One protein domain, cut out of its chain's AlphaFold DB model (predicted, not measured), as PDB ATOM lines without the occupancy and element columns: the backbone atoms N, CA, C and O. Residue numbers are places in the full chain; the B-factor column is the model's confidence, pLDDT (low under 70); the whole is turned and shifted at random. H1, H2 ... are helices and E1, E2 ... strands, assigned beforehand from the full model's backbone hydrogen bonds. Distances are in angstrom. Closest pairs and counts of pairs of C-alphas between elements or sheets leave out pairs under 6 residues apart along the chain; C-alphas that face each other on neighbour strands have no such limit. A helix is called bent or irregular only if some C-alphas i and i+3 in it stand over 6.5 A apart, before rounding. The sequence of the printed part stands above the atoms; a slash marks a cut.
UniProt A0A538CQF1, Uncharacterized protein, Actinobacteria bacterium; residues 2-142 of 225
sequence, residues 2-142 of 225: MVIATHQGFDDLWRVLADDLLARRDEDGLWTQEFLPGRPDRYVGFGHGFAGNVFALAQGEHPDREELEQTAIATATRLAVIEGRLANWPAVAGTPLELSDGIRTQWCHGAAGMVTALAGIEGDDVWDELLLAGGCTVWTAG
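This is residues 2 to 142 of the 225 residues of an uncharacterized protein of Actinobacteria bacterium (UniProt A0A538CQF1). Three helical hairpins follow one another along the longest axis: H1 and H2 at one end, H3 and H4 in the middle, H5 and H6 toward the other end, with helices that touch standing mostly at shallow tilts. A narrow strand hairpin, E1 and E2, sticks out to one side of this helical body, while a second small strand hairpin, E3 and E4, lies beside H6 at the end far from H1 and H2, and the long unnamed stretch of residues 89 to 110 loops out from E4 and comes back to H5. The printed part has 141 residues, with six named helices and four named strands in the order H1, H2, E1, E2, H3, H4, E3, E4, H5, H6, and its class is mostly helix. The strands make two separate antiparallel sheets, E1 - E2 and E3 - E4. The whole is compact, with a radius of gyration of the C-alphas of 15.1 A, and rounded, with spans of 43 by 40 by 27 A.

H1, residues 2 to 7, begins with C-alpha 2 at (48.611, -41.725, -25.340). It is neither bent nor irregular, but only just: C-alphas 3 and 6 are 6.1 A apart. H2, residues 11 to 23, is 18.0 A long from first to last C-alpha. The strands E1, residues 33 to 36, and E2, residues 39 to 41, follow. H3, residues 50 to 58, is 12.1 A long, and H4, residues 65 to 79, is 20.8 A long, with C-alpha 65 at (55.469, -35.418, -36.772). E3 holds residues 81 to 83 and E4 residues 86 to 88. H5, residues 111 to 118, is 10.5 A long. H6, residues 125 to 141, is the longest helix at 24.2 A and ends with C-alpha 141 at (52.764, -12.110, -13.334).

H3 is the hub, the helix that touches most other helices, three of them. It touches H4 in a helical hairpin at a shallow tilt of 17 degrees, opposite ways, with the C-alphas of Val 54 and Ala 72 closest at 6.9 A. It touches H5, the same way at a shallow tilt of 25 degrees, and the closest C-alphas are those of Phe 55 and Ala 117, 5.1 A apart. H1 and H3 only just touch, with 3 pairs of C-alphas within 8 A, the closest being Val 3 and Ala 56 at 5.8 A. H1 and H2 form a helical hairpin, closest at the C-alphas of Met 2 and Trp 14, 5.3 A apart. H5 and H6 form another, with the C-alphas of Ala 111 and Gly 134 closest at 5.0 A and a shallow tilt of 34 degrees, only just short of steep. H4, with residues 73 to 77 alone, only just touches H6, with 3 pairs of C-alphas within 8 A, the closest being Ile 73 and Trp 127 at 7.1 A. The closest C-alphas of E4 and H6 are those of Leu 86 and Ala 133, 4.6 A apart. In the hairpin of E3 and E4, N 81 and O 88 are within hydrogen-bond range at 2.8 A; in that of E1 and E2, N 33 and O 41 are so at 2.8 A. Every O i to N i+4 pair is within range in H2, H3, H4, H5 and H6; in H1 it is 0 of 2, beside 1 of 3 O i to N i+3 pairs.

The two C-alphas farthest apart are those of Gly 9 and Ser 100, at 45.2 A. The printed part has no cut. The link from E4 to H5, 22 residues, is long, and within it residues 98 to 99 pair with residues 102 to 103, antiparallel. The mean pLDDT of the printed part is 93.5, and residues 2 to 9 are under 70.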
ATOM      1  N   MET A   2      47.487 -41.723 -24.389       57.94
ATOM      2  CA  MET A   2      48.611 -41.725 -25.340       57.94
ATOM      3  C   MET A   2      49.979 -41.676 -24.653       57.94
ATOM      4  O   MET A   2      50.716 -42.640 -24.759       57.94
ATOM      5  N   VAL A   3      50.261 -40.659 -23.831       58.47
ATOM      6  CA  VAL A   3      51.540 -40.546 -23.091       58.47
ATOM      7  C   VAL A   3      51.932 -41.830 -22.339       58.47
ATOM      8  O   VAL A   3      53.097 -42.147 -22.231       58.47
ATOM      9  N   ILE A   4      50.975 -42.613 -21.831       59.69
ATOM     10  CA  ILE A   4      51.271 -43.853 -21.089       59.69
ATOM     11  C   ILE A   4      51.534 -45.040 -22.039       59.69
ATOM     12  O   ILE A   4      52.250 -45.970 -21.671       59.69
ATOM     13  N   ALA A   5      50.955 -45.030 -23.243       57.91
ATOM     14  CA  ALA A   5      51.036 -46.128 -24.202       57.91
ATOM     15  C   ALA A   5      52.442 -46.285 -24.810       57.91
ATOM     16  O   ALA A   5      52.937 -47.409 -24.852       57.91
ATOM     17  N   THR A   6      53.109 -45.188 -25.188       55.78
ATOM     18  CA  THR A   6      54.500 -45.197 -25.696       55.78
ATOM     19  C   THR A   6      55.461 -45.867 -24.717       55.78
ATOM     20  O   THR A   6      56.210 -46.767 -25.079       55.78
ATOM     21  N   HIS A   7      55.395 -45.522 -23.431       58.16
ATOM     22  CA  HIS A   7      56.380 -46.026 -22.461       58.16
ATOM     23  C   HIS A   7      56.169 -47.467 -22.004       58.16
ATOM     24  O   HIS A   7      57.083 -48.080 -21.460       58.16
ATOM     25  N   GLN A   8      54.977 -48.028 -22.193       65.81
ATOM     26  CA  GLN A   8      54.697 -49.421 -21.834       65.81
ATOM     27  C   GLN A   8      54.932 -50.382 -23.015       65.81
ATOM     28  O   GLN A   8      54.558 -51.551 -22.933       65.81
ATOM     29  N   GLY A   9      55.540 -49.902 -24.110       64.50
ATOM     30  CA  GLY A   9      55.761 -50.684 -25.328       64.50
ATOM     31  C   GLY A   9      54.477 -50.942 -26.119       64.50
ATOM     32  O   GLY A   9      54.395 -51.918 -26.861       64.50
ATOM     33  N   PHE A  10      53.459 -50.091 -25.952       80.06
ATOM     34  CA  PHE A  10      52.223 -50.132 -26.731       80.06
ATOM     35  C   PHE A  10      52.261 -49.107 -27.870       80.06
ATOM     36  O   PHE A  10      51.302 -48.357 -28.062       80.06
ATOM     37  N   ASP A  11      53.352 -49.075 -28.634       82.25
ATOM     38  CA  ASP A  11      53.539 -48.132 -29.746       82.25
ATOM     39  C   ASP A  11      52.398 -48.215 -30.768       82.25
ATOM     40  O   ASP A  11      51.918 -47.193 -31.250       82.25
ATOM     41  N   ASP A  12      51.883 -49.420 -31.026       85.12
ATOM     42  CA  ASP A  12      50.726 -49.622 -31.904       85.12
ATOM     43  C   ASP A  12      49.454 -48.964 -31.347       85.12
ATOM     44  O   ASP A  12      48.708 -48.323 -32.085       85.12
ATOM     45  N   LEU A  13      49.211 -49.071 -30.035       88.25
ATOM     46  CA  LEU A  13      48.073 -48.403 -29.394       88.25
ATOM     47  C   LEU A  13      48.255 -46.886 -29.413       88.25
ATOM     48  O   LEU A  13      47.284 -46.160 -29.623       88.25
ATOM     49  N   TRP A  14      49.479 -46.402 -29.191       90.75
ATOM     50  CA  TRP A  14      49.769 -44.979 -29.297       90.75
ATOM     51  C   TRP A  14      49.484 -44.461 -30.703       90.75
ATOM     52  O   TRP A  14      48.767 -43.472 -30.820       90.75
ATOM     53  N   ARG A  15      49.960 -45.150 -31.752       90.81
ATOM     54  CA  ARG A  15      49.728 -44.759 -33.152       90.81
ATOM     55  C   ARG A  15      48.245 -44.698 -33.484       90.81
ATOM     56  O   ARG A  15      47.794 -43.681 -33.983       90.81
ATOM     57  N   VAL A  16      47.465 -45.708 -33.093       93.12
ATOM     58  CA  VAL A  16      46.004 -45.705 -33.305       93.12
ATOM     59  C   VAL A  16      45.328 -44.506 -32.631       93.12
ATOM     60  O   VAL A  16      44.421 -43.898 -33.199       93.12
ATOM     61  N   LEU A  17      45.750 -44.152 -31.415       94.19
ATOM     62  CA  LEU A  17      45.214 -42.985 -30.712       94.19
ATOM     63  C   LEU A  17      45.707 -41.661 -31.318       94.19
ATOM     64  O   LEU A  17      44.957 -40.686 -31.315       94.19
ATOM     65  N   ALA A  18      46.940 -41.623 -31.828       95.00
ATOM     66  CA  ALA A  18      47.497 -40.473 -32.530       95.00
ATOM     67  C   ALA A  18      46.745 -40.212 -33.837       95.00
ATOM     68  O   ALA A  18      46.330 -39.078 -34.058       95.00
ATOM     69  N   ASP A  19      46.481 -41.256 -34.624       96.00
ATOM     70  CA  ASP A  19      45.694 -41.188 -35.857       96.00
ATOM     71  C   ASP A  19      44.278 -40.655 -35.589       96.00
ATOM     72  O   ASP A  19      43.830 -39.720 -36.253       96.00
ATOM     73  N   ASP A  20      43.574 -41.195 -34.582       95.94
ATOM     74  CA  ASP A  20      42.232 -40.715 -34.208       95.94
ATOM     75  C   ASP A  20      42.256 -39.255 -33.738       95.94
ATOM     76  O   ASP A  20      41.363 -38.476 -34.080       95.94
ATOM     77  N   LEU A  21      43.280 -38.862 -32.976       95.88
ATOM     78  CA  LEU A  21      43.415 -37.485 -32.520       95.88
ATOM     79  C   LEU A  21      43.724 -36.540 -33.690       95.88
ATOM     80  O   LEU A  21      43.079 -35.500 -33.802       95.88
ATOM     81  N   LEU A  22      44.652 -36.895 -34.580       96.12
ATOM     82  CA  LEU A  22      44.998 -36.108 -35.769       96.12
ATOM     83  C   LEU A  22      43.809 -35.974 -36.727       96.12
ATOM     84  O   LEU A  22      43.555 -34.876 -37.217       96.12
ATOM     85  N   ALA A  23      43.022 -37.035 -36.924       96.00
ATOM     86  CA  ALA A  23      41.839 -37.018 -37.786       96.00
ATOM     87  C   ALA A  23      40.727 -36.064 -37.303       96.00
ATOM     88  O   ALA A  23      39.864 -35.673 -38.086       96.00
ATOM     89  N   ARG A  24      40.735 -35.690 -36.018       95.62
ATOM     90  CA  ARG A  24      39.790 -34.732 -35.411       95.62
ATOM     91  C   ARG A  24      40.330 -33.303 -35.352       95.62
ATOM     92  O   ARG A  24      39.668 -32.441 -34.777       95.62
ATOM     93  N   ARG A  25      41.542 -33.065 -35.861       96.44
ATOM     94  CA  ARG A  25      42.146 -31.734 -35.921       96.44
ATOM     95  C   ARG A  25      41.443 -30.916 -37.001       96.44
ATOM     96  O   ARG A  25      41.303 -31.366 -38.136       96.44
ATOM     97  N   ASP A  26      41.025 -29.714 -36.641       95.62
ATOM     98  CA  ASP A  26      40.438 -28.748 -37.563       95.62
ATOM     99  C   ASP A  26      41.529 -28.154 -38.484       95.62
ATOM    100  O   ASP A  26      42.718 -28.150 -38.148       95.62
ATOM    101  N   GLU A  27      41.139 -27.612 -39.644       92.88
ATOM    102  CA  GLU A  27      42.073 -27.050 -40.646       92.88
ATOM    103  C   GLU A  27      42.966 -25.924 -40.097       92.88
ATOM    104  O   GLU A  27      44.057 -25.681 -40.605       92.88
ATOM    105  N   ASP A  28      42.516 -25.227 -39.047       93.75
ATOM    106  CA  ASP A  28      43.266 -24.149 -38.402       93.75
ATOM    107  C   ASP A  28      44.265 -24.641 -37.336       93.75
ATOM    108  O   ASP A  28      44.876 -23.817 -36.647       93.75
ATOM    109  N   GLY A  29      44.443 -25.961 -37.206       95.31
ATOM    110  CA  GLY A  29      45.382 -26.600 -36.283       95.31
ATOM    111  C   GLY A  29      44.842 -26.787 -34.863       95.31
ATOM    112  O   GLY A  29      45.585 -27.231 -33.987       95.31
ATOM    113  N   LEU A  30      43.574 -26.446 -34.612       97.75
ATOM    114  CA  LEU A  30      42.915 -26.623 -33.319       97.75
ATOM    115  C   LEU A  30      42.113 -27.927 -33.251       97.75
ATOM    116  O   LEU A  30      41.978 -28.665 -34.219       97.75
ATOM    117  N   TRP A  31      41.577 -28.199 -32.064       97.38
ATOM    118  CA  TRP A  31      40.588 -29.245 -31.841       97.38
ATOM    119  C   TRP A  31      39.356 -28.627 -31.206       97.38
ATOM    120  O   TRP A  31      39.474 -27.833 -30.266       97.38
ATOM    121  N   THR A  32      38.190 -29.041 -31.683       95.56
ATOM    122  CA  THR A  32      36.908 -28.713 -31.065       95.56
ATOM    123  C   THR A  32      36.546 -29.771 -30.022       95.56
ATOM    124  O   THR A  32      36.426 -30.957 -30.330       95.56
ATOM    125  N   GLN A  33      36.392 -29.346 -28.766       89.19
ATOM    126  CA  GLN A  33      35.971 -30.187 -27.647       89.19
ATOM    127  C   GLN A  33      34.527 -29.874 -27.255       89.19
ATOM    128  O   GLN A  33      34.119 -28.719 -27.209       89.19
ATOM    129  N   GLU A  34      33.764 -30.896 -26.879       89.81
ATOM    130  CA  GLU A  34      32.415 -30.730 -26.334       89.81
ATOM    131  C   GLU A  34      32.342 -31.392 -24.951       89.81
ATOM    132  O   GLU A  34      31.914 -32.534 -24.799       89.81
ATOM    133  N   PHE A  35      32.821 -30.688 -23.918       84.44
ATOM    134  CA  PHE A  35      32.753 -31.189 -22.536       84.44
ATOM    135  C   PHE A  35      31.347 -31.089 -21.943       84.44
ATOM    136  O   PHE A  35      30.994 -31.851 -21.042       84.44
ATOM    137  N   LEU A  36      30.553 -30.135 -22.430       84.06
ATOM    138  CA  LEU A  36      29.158 -29.953 -22.057       84.06
ATOM    139  C   LEU A  36      28.291 -30.078 -23.313       84.06
ATOM    140  O   LEU A  36      28.606 -29.428 -24.310       84.06
ATOM    141  N   PRO A  37      27.181 -30.838 -23.259       88.00
ATOM    142  CA  PRO A  37      26.296 -30.993 -24.406       88.00
ATOM    143  C   PRO A  37      25.847 -29.646 -24.985       88.00
ATOM    144  O   PRO A  37      25.344 -28.781 -24.260       88.00
ATOM    145  N   GLY A  38      26.025 -29.476 -26.294       89.50
ATOM    146  CA  GLY A  38      25.678 -28.274 -27.049       89.50
ATOM    147  C   GLY A  38      26.630 -27.093 -26.849       89.50
ATOM    148  O   GLY A  38      26.262 -25.967 -27.188       89.50
ATOM    149  N   ARG A  39      27.820 -27.308 -26.275       86.75
ATOM    150  CA  ARG A  39      28.829 -26.259 -26.053       86.75
ATOM    151  C   ARG A  39      30.185 -26.680 -26.623       86.75
ATOM    152  O   ARG A  39      31.042 -27.130 -25.861       86.75
ATOM    153  N   PRO A  40      30.370 -26.559 -27.950       92.50
ATOM    154  CA  PRO A  40      31.676 -26.744 -28.555       92.50
ATOM    155  C   PRO A  40      32.594 -25.588 -28.145       92.50
ATOM    156  O   PRO A  40      32.304 -24.423 -28.419       92.50
ATOM    157  N   ASP A  41      33.708 -25.927 -27.512       94.69
ATOM    158  CA  ASP A  41      34.789 -25.016 -27.161       94.69
ATOM    159  C   ASP A  41      36.054 -25.413 -27.929       94.69
ATOM    160  O   ASP A  41      36.252 -26.573 -28.284       94.69
ATOM    161  N   ARG A  42      36.936 -24.442 -28.172       96.38
ATOM    162  CA  ARG A  42      38.267 -24.679 -28.748       96.38
ATOM    163  C   ARG A  42      39.323 -24.196 -27.770       96.38
ATOM    164  O   ARG A  42      39.795 -23.059 -27.866       96.38
ATOM    165  N   TYR A  43      39.628 -25.019 -26.770       97.56
ATOM    166  CA  TYR A  43      40.603 -24.664 -25.740       97.56
ATOM    167  C   TYR A  43      42.018 -24.589 -26.323       97.56
ATOM    168  O   TYR A  43      42.414 -25.405 -27.156       97.56
ATOM    169  N   VAL A  44      42.800 -23.614 -25.855       98.25
ATOM    170  CA  VAL A  44      44.173 -23.382 -26.341       98.25
ATOM    171  C   VAL A  44      45.214 -23.995 -25.404       98.25
ATOM    172  O   VAL A  44      46.169 -24.619 -25.858       98.25
ATOM    173  N   GLY A  45      45.018 -23.826 -24.094       96.56
ATOM    174  CA  GLY A  45      45.985 -24.216 -23.067       96.56
ATOM    175  C   GLY A  45      46.187 -25.725 -22.908       96.56
ATOM    176  O   GLY A  45      45.482 -26.540 -23.504       96.56
ATOM    177  N   PHE A  46      47.149 -26.095 -22.058       96.94
ATOM    178  CA  PHE A  46      47.572 -27.484 -21.874       96.94
ATOM    179  C   PHE A  46      46.430 -28.385 -21.396       96.94
ATOM    180  O   PHE A  46      46.255 -29.489 -21.899       96.94
ATOM    181  N   GLY A  47      45.645 -27.931 -20.414       92.81
ATOM    182  CA  GLY A  47      44.773 -28.824 -19.644       92.81
ATOM    183  C   GLY A  47      43.695 -29.522 -20.476       92.81
ATOM    184  O   GLY A  47      43.327 -30.656 -20.178       92.81
ATOM    185  N   HIS A  48      43.195 -28.846 -21.511       92.69
ATOM    186  CA  HIS A  48      42.007 -29.275 -22.254       92.69
ATOM    187  C   HIS A  48      42.087 -29.019 -23.760       92.69
ATOM    188  O   HIS A  48      41.094 -29.218 -24.455       92.69
ATOM    189  N   GLY A  49      43.218 -28.515 -24.250       95.69
ATOM    190  CA  GLY A  49      43.266 -27.830 -25.528       95.69
ATOM    191  C   GLY A  49      44.436 -28.201 -26.418       95.69
ATOM    192  O   GLY A  49      45.145 -29.185 -26.208       95.69
ATOM    193  N   PHE A  50      44.618 -27.345 -27.416       98.44
ATOM    194  CA  PHE A  50      45.667 -27.409 -28.424       98.44
ATOM    195  C   PHE A  50      47.043 -27.795 -27.860       98.44
ATOM    196  O   PHE A  50      47.614 -28.787 -28.304       98.44
ATOM    197  N   ALA A  51      47.552 -27.076 -26.853       98.31
ATOM    198  CA  ALA A  51      48.882 -27.347 -26.306       98.31
ATOM    199  C   ALA A  51      49.010 -28.761 -25.720       98.31
ATOM    200  O   ALA A  51      50.024 -29.418 -25.933       98.31
ATOM    201  N   GLY A  52      47.982 -29.258 -25.024       97.06
ATOM    202  CA  GLY A  52      47.997 -30.609 -24.457       97.06
ATOM    203  C   GLY A  52      47.948 -31.695 -25.530       97.06
ATOM    204  O   GLY A  52      48.651 -32.700 -25.423       97.06
ATOM    205  N   ASN A  53      47.162 -31.477 -26.588       97.38
ATOM    206  CA  ASN A  53      47.072 -32.401 -27.717       97.38
ATOM    207  C   ASN A  53      48.397 -32.484 -28.479       97.38
ATOM    208  O   ASN A  53      48.891 -33.584 -28.716       97.38
ATOM    209  N   VAL A  54      48.999 -31.334 -28.800       97.75
ATOM    210  CA  VAL A  54      50.321 -31.278 -29.441       97.75
ATOM    211  C   VAL A  54      51.365 -31.961 -28.566       97.75
ATOM    212  O   VAL A  54      52.099 -32.809 -29.060       97.75
ATOM    213  N   PHE A  55      51.391 -31.657 -27.265       96.19
ATOM    214  CA  PHE A  55      52.326 -32.283 -26.335       96.19
ATOM    215  C   PHE A  55      52.210 -33.813 -26.356       96.19
ATOM    216  O   PHE A  55      53.224 -34.493 -26.470       96.19
ATOM    217  N   ALA A  56      50.989 -34.357 -26.294       93.94
ATOM    218  CA  ALA A  56      50.752 -35.801 -26.300       93.94
ATOM    219  C   ALA A  56      51.148 -36.477 -27.625       93.94
ATOM    220  O   ALA A  56      51.644 -37.605 -27.605       93.94
ATOM    221  N   LEU A  57      50.924 -35.799 -28.753       95.12
ATOM    222  CA  LEU A  57      51.314 -36.265 -30.085       95.12
ATOM    223  C   LEU A  57      52.831 -36.180 -30.317       95.12
ATOM    224  O   LEU A  57      53.379 -36.992 -31.051       95.12
ATOM    225  N   ALA A  58      53.521 -35.242 -29.668       92.44
ATOM    226  CA  ALA A  58      54.968 -35.086 -29.792       92.44
ATOM    227  C   ALA A  58      55.779 -36.136 -29.002       92.44
ATOM    228  O   ALA A  58      56.982 -36.245 -29.221       92.44
ATOM    229  N   GLN A  59      55.142 -36.909 -28.103       87.19
ATOM    230  CA  GLN A  59      55.811 -37.932 -27.276       87.19
ATOM    231  C   GLN A  59      56.127 -39.245 -28.012       87.19
ATOM    232  O   GLN A  59      56.765 -40.122 -27.435       87.19
ATOM    233  N   GLY A  60      55.629 -39.436 -29.233       86.50
ATOM    234  CA  GLY A  60      55.809 -40.677 -29.983       86.50
ATOM    235  C   GLY A  60      56.257 -40.437 -31.416       86.50
ATOM    236  O   GLY A  60      56.194 -39.324 -31.939       86.50
ATOM    237  N   GLU A  61      56.701 -41.512 -32.056       87.88
ATOM    238  CA  GLU A  61      57.134 -41.496 -33.450       87.88
ATOM    239  C   GLU A  61      55.933 -41.660 -34.389       87.88
ATOM    240  O   GLU A  61      55.272 -42.707 -34.408       87.88
ATOM    241  N   HIS A  62      55.673 -40.625 -35.191       93.06
ATOM    242  CA  HIS A  62      54.595 -40.575 -36.177       93.06
ATOM    243  C   HIS A  62      55.113 -40.027 -37.519       93.06
ATOM    244  O   HIS A  62      55.883 -39.066 -37.501       93.06
ATOM    245  N   PRO A  63      54.688 -40.566 -38.681       93.75
ATOM    246  CA  PRO A  63      55.110 -40.055 -39.992       93.75
ATOM    247  C   PRO A  63      54.856 -38.552 -40.184       93.75
ATOM    248  O   PRO A  63      55.696 -37.856 -40.743       93.75
ATOM    249  N   ASP A  64      53.747 -38.047 -39.643       93.38
ATOM    250  CA  ASP A  64      53.338 -36.641 -39.784       93.38
ATOM    251  C   ASP A  64      53.898 -35.722 -38.676       93.38
ATOM    252  O   ASP A  64      53.400 -34.615 -38.472       93.38
ATOM    253  N   ARG A  65      54.908 -36.173 -37.911       93.38
ATOM    254  CA  ARG A  65      55.469 -35.418 -36.772       93.38
ATOM    255  C   ARG A  65      55.990 -34.041 -37.187       93.38
ATOM    256  O   ARG A  65      55.703 -33.060 -36.509       93.38
ATOM    257  N   GLU A  66      56.700 -33.956 -38.309       94.75
ATOM    258  CA  GLU A  66      57.238 -32.683 -38.810       94.75
ATOM    259  C   GLU A  66      56.115 -31.697 -39.178       94.75
ATOM    260  O   GLU A  66      56.138 -30.536 -38.770       94.75
ATOM    261  N   GLU A  67      55.080 -32.164 -39.885       95.62
ATOM    262  CA  GLU A  67      53.920 -31.338 -40.241       95.62
ATOM    263  C   GLU A  67      53.146 -30.882 -38.994       95.62
ATOM    264  O   GLU A  67      52.704 -29.729 -38.901       95.62
ATOM    265  N   LEU A  68      52.992 -31.773 -38.009       96.12
ATOM    266  CA  LEU A  68      52.391 -31.454 -36.719       96.12
ATOM    267  C   LEU A  68      53.161 -30.338 -36.007       96.12
ATOM    268  O   LEU A  68      52.531 -29.392 -35.537       96.12
ATOM    269  N   GLU A  69      54.487 -30.436 -35.923       97.12
ATOM    270  CA  GLU A  69      55.338 -29.442 -35.261       97.12
ATOM    271  C   GLU A  69      55.281 -28.083 -35.974       97.12
ATOM    272  O   GLU A  69      55.062 -27.057 -35.325       97.12
ATOM    273  N   GLN A  70      55.347 -28.065 -37.309       97.31
ATOM    274  CA  GLN A  70      55.199 -26.841 -38.108       97.31
ATOM    275  C   GLN A  70      53.820 -26.191 -37.905       97.31
ATOM    276  O   GLN A  70      53.713 -24.983 -37.662       97.31
ATOM    277  N   THR A  71      52.756 -26.996 -37.937       97.62
ATOM    278  CA  THR A  71      51.383 -26.534 -37.686       97.62
ATOM    279  C   THR A  71      51.226 -26.024 -36.256       97.62
ATOM    280  O   THR A  71      50.542 -25.022 -36.027       97.62
ATOM    281  N   ALA A  72      51.876 -26.670 -35.283       98.44
ATOM    282  CA  ALA A  72      51.847 -26.252 -33.892       98.44
ATOM    283  C   ALA A  72      52.516 -24.884 -33.697       98.44
ATOM    284  O   ALA A  72      51.910 -24.005 -33.080       98.44
ATOM    285  N   ILE A  73      53.702 -24.661 -34.274       98.69
ATOM    286  CA  ILE A  73      54.383 -23.355 -34.238       98.69
ATOM    287  C   ILE A  73      53.498 -22.276 -34.868       98.69
ATOM    288  O   ILE A  73      53.260 -21.232 -34.254       98.69
ATOM    289  N   ALA A  74      52.954 -22.532 -36.063       98.44
ATOM    290  CA  ALA A  74      52.095 -21.578 -36.763       98.44
ATOM    291  C   ALA A  74      50.828 -21.240 -35.953       98.44
ATOM    292  O   ALA A  74      50.454 -20.071 -35.821       98.44
ATOM    293  N   THR A  75      50.192 -22.251 -35.359       98.62
ATOM    294  CA  THR A  75      48.972 -22.098 -34.553       98.62
ATOM    295  C   THR A  75      49.247 -21.344 -33.256       98.62
ATOM    296  O   THR A  75      48.536 -20.388 -32.939       98.62
ATOM    297  N   ALA A  76      50.305 -21.710 -32.527       98.69
ATOM    298  CA  ALA A  76      50.712 -21.031 -31.301       98.69
ATOM    299  C   ALA A  76      51.079 -19.565 -31.566       98.69
ATOM    300  O   ALA A  76      50.639 -18.688 -30.823       98.69
ATOM    301  N   THR A  77      51.811 -19.292 -32.649       98.56
ATOM    302  CA  THR A  77      52.187 -17.930 -33.061       98.56
ATOM    303  C   THR A  77      50.956 -17.095 -33.401       98.56
ATOM    304  O   THR A  77      50.809 -15.980 -32.910       98.56
ATOM    305  N   ARG A  78      50.016 -17.650 -34.177       98.31
ATOM    306  CA  ARG A  78      48.768 -16.973 -34.565       98.31
ATOM    307  C   ARG A  78      47.870 -16.630 -33.373       98.31
ATOM    308  O   ARG A  78      47.152 -15.635 -33.421       98.31
ATOM    309  N   LEU A  79      47.855 -17.472 -32.342       98.50
ATOM    310  CA  LEU A  79      47.006 -17.299 -31.158       98.50
ATOM    311  C   LEU A  79      47.659 -16.456 -30.055       98.50
ATOM    312  O   LEU A  79      46.982 -16.118 -29.082       98.50
ATOM    313  N   ALA A  80      48.952 -16.153 -30.174       98.50
ATOM    314  CA  ALA A  80      49.672 -15.382 -29.176       98.50
ATOM    315  C   ALA A  80      49.220 -13.917 -29.176       98.50
ATOM    316  O   ALA A  80      49.135 -13.259 -30.212       98.50
ATOM    317  N   VAL A  81      48.989 -13.383 -27.981       98.56
ATOM    318  CA  VAL A  81      48.876 -11.949 -27.727       98.56
ATOM    319  C   VAL A  81      50.210 -11.491 -27.158       98.56
ATOM    320  O   VAL A  81      50.629 -11.969 -26.102       98.56
ATOM    321  N   ILE A  82      50.883 -10.595 -27.879       98.44
ATOM    322  CA  ILE A  82      52.248 -10.159 -27.576       98.44
ATOM    323  C   ILE A  82      52.240  -8.677 -27.198       98.44
ATOM    324  O   ILE A  82      51.719  -7.843 -27.938       98.44
ATOM    325  N   GLU A  83      52.859  -8.351 -26.066       97.50
ATOM    326  CA  GLU A  83      53.099  -6.982 -25.613       97.50
ATOM    327  C   GLU A  83      54.563  -6.833 -25.177       97.50
ATOM    328  O   GLU A  83      54.987  -7.294 -24.113       97.50
ATOM    329  N   GLY A  84      55.376  -6.201 -26.027       96.44
ATOM    330  CA  GLY A  84      56.813  -6.066 -25.793       96.44
ATOM    331  C   GLY A  84      57.496  -7.431 -25.686       96.44
ATOM    332  O   GLY A  84      57.546  -8.180 -26.653       96.44
ATOM    333  N   ARG A  85      58.034  -7.747 -24.501       96.69
ATOM    334  CA  ARG A  85      58.704  -9.029 -24.207       96.69
ATOM    335  C   ARG A  85      57.792 -10.048 -23.518       96.69
ATOM    336  O   ARG A  85      58.292 -11.001 -22.927       96.69
ATOM    337  N   LEU A  86      56.483  -9.818 -23.527       98.69
ATOM    338  CA  LEU A  86      55.489 -10.678 -22.897       98.69
ATOM    339  C   LEU A  86      54.625 -11.313 -23.981       98.69
ATOM    340  O   LEU A  86      54.180 -10.628 -24.898       98.69
ATOM    341  N   ALA A  87      54.376 -12.612 -23.857       98.81
ATOM    342  CA  ALA A  87      53.420 -13.335 -24.688       98.81
ATOM    343  C   ALA A  87      52.470 -14.158 -23.818       98.81
ATOM    344  O   ALA A  87      52.880 -14.762 -22.822       98.81
ATOM    345  N   ASN A  88      51.191 -14.175 -24.179       98.81
ATOM    346  CA  ASN A  88      50.200 -15.023 -23.532       98.81
ATOM    347  C   ASN A  88      49.121 -15.475 -24.524       98.81
ATOM    348  O   ASN A  88      49.007 -14.931 -25.618       98.81
ATOM    349  N   TRP A  89      48.314 -16.456 -24.128       98.62
ATOM    350  CA  TRP A  89      47.294 -17.065 -24.978       98.62
ATOM    351  C   TRP A  89      45.930 -17.058 -24.287       98.62
ATOM    352  O   TRP A  89      45.864 -17.290 -23.074       98.62
ATOM    353  N   PRO A  90      44.834 -16.812 -25.029       97.94
ATOM    354  CA  PRO A  90      43.490 -16.897 -24.471       97.94
ATOM    355  C   PRO A  90      43.175 -18.340 -24.062       97.94
ATOM    356  O   PRO A  90      43.695 -19.290 -24.640       97.94
ATOM    357  N   ALA A  91      42.295 -18.530 -23.078       95.81
ATOM    358  CA  ALA A  91      41.912 -19.877 -22.644       95.81
ATOM    359  C   ALA A  91      41.183 -20.657 -23.755       95.81
ATOM    360  O   ALA A  91      41.412 -21.859 -23.914       95.81
ATOM    361  N   VAL A  92      40.346 -19.952 -24.526       96.19
ATOM    362  CA  VAL A  92      39.553 -20.464 -25.651       96.19
ATOM    363  C   VAL A  92      39.817 -19.599 -26.884       96.19
ATOM    364  O   VAL A  92      39.823 -18.368 -26.801       96.19
ATOM    365  N   ALA A  93      40.033 -20.223 -28.040       97.06
ATOM    366  CA  ALA A  93      40.296 -19.513 -29.284       97.06
ATOM    367  C   ALA A  93      39.119 -18.602 -29.672       97.06
ATOM    368  O   ALA A  93      37.955 -18.994 -29.591       97.06
ATOM    369  N   GLY A  94      39.422 -17.375 -30.104       94.94
ATOM    370  CA  GLY A  94      38.406 -16.375 -30.455       94.94
ATOM    371  C   GLY A  94      37.784 -15.640 -29.262       94.94
ATOM    372  O   GLY A  94      36.901 -14.811 -29.465       94.94
ATOM    373  N   THR A  95      38.246 -15.901 -28.035       94.94
ATOM    374  CA  THR A  95      37.867 -15.125 -26.844       94.94
ATOM    375  C   THR A  95      38.960 -14.119 -26.462       94.94
ATOM    376  O   THR A  95      40.121 -14.313 -26.837       94.94
ATOM    377  N   PRO A  96      38.626 -13.031 -25.743       96.19
ATOM    378  CA  PRO A  96      39.625 -12.096 -25.234       96.19
ATOM    379  C   PRO A  96      40.627 -12.762 -24.281       96.19
ATOM    380  O   PRO A  96      40.295 -13.715 -23.576       96.19
ATOM    381  N   LEU A  97      41.844 -12.215 -24.221       96.12
ATOM    382  CA  LEU A  97      42.859 -12.645 -23.255       96.12
ATOM    383  C   LEU A  97      42.448 -12.323 -21.807       96.12
ATOM    384  O   LEU A  97      42.679 -13.120 -20.897       96.12
ATOM    385  N   GLU A  98      41.862 -11.144 -21.598       96.12
ATOM    386  CA  GLU A  98      41.368 -10.693 -20.301       96.12
ATOM    387  C   GLU A  98      39.932 -11.177 -20.082       96.12
ATOM    388  O   GLU A  98      39.018 -10.844 -20.841       96.12
ATOM    389  N   LEU A  99      39.742 -11.979 -19.034       92.25
ATOM    390  CA  LEU A  99      38.435 -12.443 -18.577       92.25
ATOM    391  C   LEU A  99      37.951 -11.582 -17.403       92.25
ATOM    392  O   LEU A  99      38.696 -10.773 -16.852       92.25
ATOM    393  N   SER A 100      36.707 -11.790 -16.967       89.88
ATOM    394  CA  SER A 100      36.117 -11.042 -15.847       89.88
ATOM    395  C   SER A 100      36.873 -11.192 -14.523       89.88
ATOM    396  O   SER A 100      36.765 -10.325 -13.659       89.88
ATOM    397  N   ASP A 101      37.635 -12.272 -14.355       87.88
ATOM    398  CA  ASP A 101      38.471 -12.535 -13.185       87.88
ATOM    399  C   ASP A 101      39.982 -12.455 -13.483       87.88
ATOM    400  O   ASP A 101      40.804 -12.929 -12.693       87.88
ATOM    401  N   GLY A 102      40.343 -11.809 -14.597       92.88
ATOM    402  CA  GLY A 102      41.709 -11.458 -14.973       92.88
ATOM    403  C   GLY A 102      42.322 -12.336 -16.066       92.88
ATOM    404  O   GLY A 102      41.681 -13.201 -16.663       92.88
ATOM    405  N   ILE A 103      43.603 -12.088 -16.338       95.62
ATOM    406  CA  ILE A 103      44.386 -12.817 -17.340       95.62
ATOM    407  C   ILE A 103      44.920 -14.124 -16.739       95.62
ATOM    408  O   ILE A 103      45.495 -14.144 -15.647       95.62
ATOM    409  N   ARG A 104      44.751 -15.230 -17.468       96.44
ATOM    410  CA  ARG A 104      45.241 -16.560 -17.075       96.44
ATOM    411  C   ARG A 104      46.697 -16.758 -17.492       96.44
ATOM    412  O   ARG A 104      47.056 -16.474 -18.628       96.44
ATOM    413  N   THR A 105      47.533 -17.258 -16.588       97.56
ATOM    414  CA  THR A 105      48.966 -17.546 -16.821       97.56
ATOM    415  C   THR A 105      49.354 -18.943 -16.336       97.56
ATOM    416  O   THR A 105      50.529 -19.231 -16.122       97.56
ATOM    417  N   GLN A 106      48.360 -19.796 -16.098       97.81
ATOM    418  CA  GLN A 106      48.509 -21.086 -15.444       97.81
ATOM    419  C   GLN A 106      48.910 -22.198 -16.417       97.81
ATOM    420  O   GLN A 106      48.776 -22.063 -17.633       97.81
ATOM    421  N   TRP A 107      49.356 -23.331 -15.871       97.81
ATOM    422  CA  TRP A 107      49.614 -24.539 -16.655       97.81
ATOM    423  C   TRP A 107      48.372 -25.008 -17.433       97.81
ATOM    424  O   TRP A 107      48.463 -25.289 -18.620       97.81
ATOM    425  N   CYS A 108      47.181 -25.027 -16.824       97.06
ATOM    426  CA  CYS A 108      45.975 -25.433 -17.552       97.06
ATOM    427  C   CYS A 108      45.574 -24.445 -18.664       97.06
ATOM    428  O   CYS A 108      45.183 -24.882 -19.748       97.06
ATOM    429  N   HIS A 109      45.698 -23.135 -18.415       97.25
ATOM    430  CA  HIS A 109      45.321 -22.062 -19.337       97.25
ATOM    431  C   HIS A 109      46.292 -20.878 -19.235       97.25
ATOM    432  O   HIS A 109      46.395 -20.242 -18.185       97.25
ATOM    433  N   GLY A 110      46.941 -20.549 -20.352       98.12
ATOM    434  CA  GLY A 110      47.856 -19.414 -20.474       98.12
ATOM    435  C   GLY A 110      49.317 -19.824 -20.654       98.12
ATOM    436  O   GLY A 110      49.639 -20.980 -20.937       98.12
ATOM    437  N   ALA A 111      50.202 -18.840 -20.506       98.75
ATOM    438  CA  ALA A 111      51.602 -18.922 -20.906       98.75
ATOM    439  C   ALA A 111      52.368 -20.099 -20.294       98.75
ATOM    440  O   ALA A 111      53.113 -20.758 -21.013       98.75
ATOM    441  N   ALA A 112      52.166 -20.412 -19.007       98.75
ATOM    442  CA  ALA A 112      52.891 -21.515 -18.383       98.75
ATOM    443  C   ALA A 112      52.600 -22.858 -19.069       98.75
ATOM    444  O   ALA A 112      53.527 -23.615 -19.343       98.75
ATOM    445  N   GLY A 113      51.335 -23.133 -19.396       98.44
ATOM    446  CA  GLY A 113      50.939 -24.351 -20.103       98.44
ATOM    447  C   GLY A 113      51.487 -24.419 -21.517       98.44
ATOM    448  O   GLY A 113      52.003 -25.450 -21.934       98.44
ATOM    449  N   MET A 114      51.412 -23.297 -22.233       98.75
ATOM    450  CA  MET A 114      51.885 -23.192 -23.613       98.75
ATOM    451  C   MET A 114      53.391 -23.439 -23.707       98.75
ATOM    452  O   MET A 114      53.827 -24.273 -24.494       98.75
ATOM    453  N   VAL A 115      54.181 -22.782 -22.851       98.81
ATOM    454  CA  VAL A 115      55.634 -22.994 -22.790       98.81
ATOM    455  C   VAL A 115      55.949 -24.428 -22.375       98.81
ATOM    456  O   VAL A 115      56.774 -25.073 -23.010       98.81
ATOM    457  N   THR A 116      55.261 -24.958 -21.357       98.44
ATOM    458  CA  THR A 116      55.505 -26.330 -20.880       98.44
ATOM    459  C   THR A 116      55.278 -27.370 -21.978       98.44
ATOM    460  O   THR A 116      56.068 -28.302 -22.102       98.44
ATOM    461  N   ALA A 117      54.222 -27.207 -22.781       98.19
ATOM    462  CA  ALA A 117      53.890 -28.123 -23.869       98.19
ATOM    463  C   ALA A 117      54.846 -28.029 -25.062       98.19
ATOM    464  O   ALA A 117      55.180 -29.046 -25.662       98.19
ATOM    465  N   LEU A 118      55.222 -26.809 -25.450       98.50
ATOM    466  CA  LEU A 118      55.772 -26.552 -26.781       98.50
ATOM    467  C   LEU A 118      57.285 -26.295 -26.775       98.50
ATOM    468  O   LEU A 118      57.899 -26.270 -27.836       98.50
ATOM    469  N   ALA A 119      57.911 -26.152 -25.604       97.75
ATOM    470  CA  ALA A 119      59.350 -25.907 -25.490       97.75
ATOM    471  C   ALA A 119      60.238 -27.042 -26.032       97.75
ATOM    472  O   ALA A 119      61.419 -26.802 -26.267       97.75
ATOM    473  N   GLY A 120      59.695 -28.247 -26.236       96.00
ATOM    474  CA  GLY A 120      60.405 -29.361 -26.874       96.00
ATOM    475  C   GLY A 120      60.392 -29.329 -28.407       96.00
ATOM    476  O   GLY A 120      61.124 -30.090 -29.023       96.00
ATOM    477  N   ILE A 121      59.585 -28.462 -29.029       97.31
ATOM    478  CA  ILE A 121      59.489 -28.365 -30.491       97.31
ATOM    479  C   ILE A 121      60.610 -27.460 -31.010       97.31
ATOM    480  O   ILE A 121      60.738 -26.304 -30.581       97.31
ATOM    481  N   GLU A 122      61.436 -27.969 -31.919       95.81
ATOM    482  CA  GLU A 122      62.488 -27.192 -32.582       95.81
ATOM    483  C   GLU A 122      61.885 -26.191 -33.577       95.81
ATOM    484  O   GLU A 122      60.899 -26.474 -34.253       95.81
ATOM    485  N   GLY A 123      62.460 -24.992 -33.651       95.38
ATOM    486  CA  GLY A 123      61.991 -23.921 -34.529       95.38
ATOM    487  C   GLY A 123      63.077 -22.872 -34.746       95.38
ATOM    488  O   GLY A 123      64.227 -23.083 -34.365       95.38
ATOM    489  N   ASP A 124      62.717 -21.755 -35.374       97.12
ATOM    490  CA  ASP A 124      63.638 -20.645 -35.623       97.12
ATOM    491  C   ASP A 124      63.807 -19.721 -34.398       97.12
ATOM    492  O   ASP A 124      63.187 -19.906 -33.346       97.12
ATOM    493  N   ASP A 125      64.649 -18.694 -34.534       97.81
ATOM    494  CA  ASP A 125      64.892 -17.718 -33.465       97.81
ATOM    495  C   ASP A 125      63.609 -16.980 -33.038       97.81
ATOM    496  O   ASP A 125      63.460 -16.616 -31.872       97.81
ATOM    497  N   VAL A 126      62.649 -16.789 -33.954       97.88
ATOM    498  CA  VAL A 126      61.367 -16.129 -33.655       97.88
ATOM    499  C   VAL A 126      60.509 -17.012 -32.752       97.88
ATOM    500  O   VAL A 126      59.886 -16.525 -31.803       97.88
ATOM    501  N   TRP A 127      60.495 -18.321 -33.008       98.31
ATOM    502  CA  TRP A 127      59.841 -19.294 -32.142       98.31
ATOM    503  C   TRP A 127      60.467 -19.328 -30.742       98.31
ATOM    504  O   TRP A 127      59.749 -19.303 -29.734       98.31
ATOM    505  N   ASP A 128      61.798 -19.296 -30.665       98.06
ATOM    506  CA  ASP A 128      62.523 -19.204 -29.396       98.06
ATOM    507  C   ASP A 128      62.165 -17.934 -28.619       98.06
ATOM    508  O   ASP A 128      61.860 -17.997 -27.424       98.06
ATOM    509  N   GLU A 129      62.143 -16.779 -29.285       98.50
ATOM    510  CA  GLU A 129      61.750 -15.511 -28.674       98.50
ATOM    511  C   GLU A 129      60.313 -15.545 -28.138       98.50
ATOM    512  O   GLU A 129      60.055 -15.025 -27.046       98.50
ATOM    513  N   LEU A 130      59.388 -16.204 -28.843       98.88
ATOM    514  CA  LEU A 130      58.001 -16.353 -28.400       98.88
ATOM    515  C   LEU A 130      57.884 -17.216 -27.133       98.88
ATOM    516  O   LEU A 130      57.175 -16.842 -26.192       98.88
ATOM    517  N   LEU A 131      58.605 -18.339 -27.063       98.81
ATOM    518  CA  LEU A 131      58.653 -19.187 -25.865       98.81
ATOM    519  C   LEU A 131      59.266 -18.439 -24.671       98.81
ATOM    520  O   LEU A 131      58.722 -18.473 -23.560       98.81
ATOM    521  N   LEU A 132      60.357 -17.700 -24.903       98.81
ATOM    522  CA  LEU A 132      60.985 -16.848 -23.891       98.81
ATOM    523  C   LEU A 132      60.034 -15.747 -23.407       98.81
ATOM    524  O   LEU A 132      59.989 -15.465 -22.206       98.81
ATOM    525  N   ALA A 133      59.257 -15.141 -24.307       98.88
ATOM    526  CA  ALA A 133      58.252 -14.140 -23.961       98.88
ATOM    527  C   ALA A 133      57.120 -14.739 -23.112       98.88
ATOM    528  O   ALA A 133      56.679 -14.113 -22.145       98.88
ATOM    529  N   GLY A 134      56.711 -15.982 -23.392       98.88
ATOM    530  CA  GLY A 134      55.801 -16.747 -22.538       98.88
ATOM    531  C   GLY A 134      56.357 -16.932 -21.122       98.88
ATOM    532  O   GLY A 134      55.677 -16.634 -20.137       98.88
ATOM    533  N   GLY A 135      57.626 -17.330 -20.997       98.81
ATOM    534  CA  GLY A 135      58.311 -17.407 -19.702       98.81
ATOM    535  C   GLY A 135      58.394 -16.055 -18.988       98.81
ATOM    536  O   GLY A 135      58.148 -15.965 -17.784       98.81
ATOM    537  N   CYS A 136      58.681 -14.977 -19.720       98.81
ATOM    538  CA  CYS A 136      58.707 -13.622 -19.165       98.81
ATOM    539  C   CYS A 136      57.334 -13.194 -18.630       98.81
ATOM    540  O   CYS A 136      57.279 -12.569 -17.570       98.81
ATOM    541  N   THR A 137      56.236 -13.575 -19.290       98.81
ATOM    542  CA  THR A 137      54.870 -13.371 -18.780       98.81
ATOM    543  C   THR A 137      54.655 -14.081 -17.452       98.81
ATOM    544  O   THR A 137      54.179 -13.459 -16.504       98.81
ATOM    545  N   VAL A 138      55.038 -15.360 -17.351       98.75
ATOM    546  CA  VAL A 138      54.891 -16.136 -16.106       98.75
ATOM    547  C   VAL A 138      55.686 -15.492 -14.967       98.75
ATOM    548  O   VAL A 138      55.169 -15.339 -13.863       98.75
ATOM    549  N   TRP A 139      56.919 -15.056 -15.240       98.62
ATOM    550  CA  TRP A 139      57.759 -14.372 -14.254       98.62
ATOM    551  C   TRP A 139      57.179 -13.018 -13.827       98.62
ATOM    552  O   TRP A 139      57.111 -12.727 -12.637       98.62
ATOM    553  N   THR A 140      56.724 -12.213 -14.789       98.31
ATOM    554  CA  THR A 140      56.186 -10.864 -14.546       98.31
ATOM    555  C   THR A 140      54.866 -10.909 -13.780       98.31
ATOM    556  O   THR A 140      54.649 -10.093 -12.888       98.31
ATOM    557  N   ALA A 141      54.001 -11.882 -14.080       97.19
ATOM    558  CA  ALA A 141      52.764 -12.110 -13.334       97.19
ATOM    559  C   ALA A 141      53.027 -12.564 -11.886       97.19
ATOM    560  O   ALA A 141      52.202 -12.323 -11.003       97.19
ATOM    561  N   GLY A 142      54.182 -13.191 -11.645       97.50
ATOM    562  CA  GLY A 142      54.596 -13.701 -10.346       97.50
ATOM    563  C   GLY A 142      53.840 -14.966  -9.905       97.50
ATOM    564  O   GLY A 142      52.996 -15.498 -10.634       97.50
TER     565      GLY A 142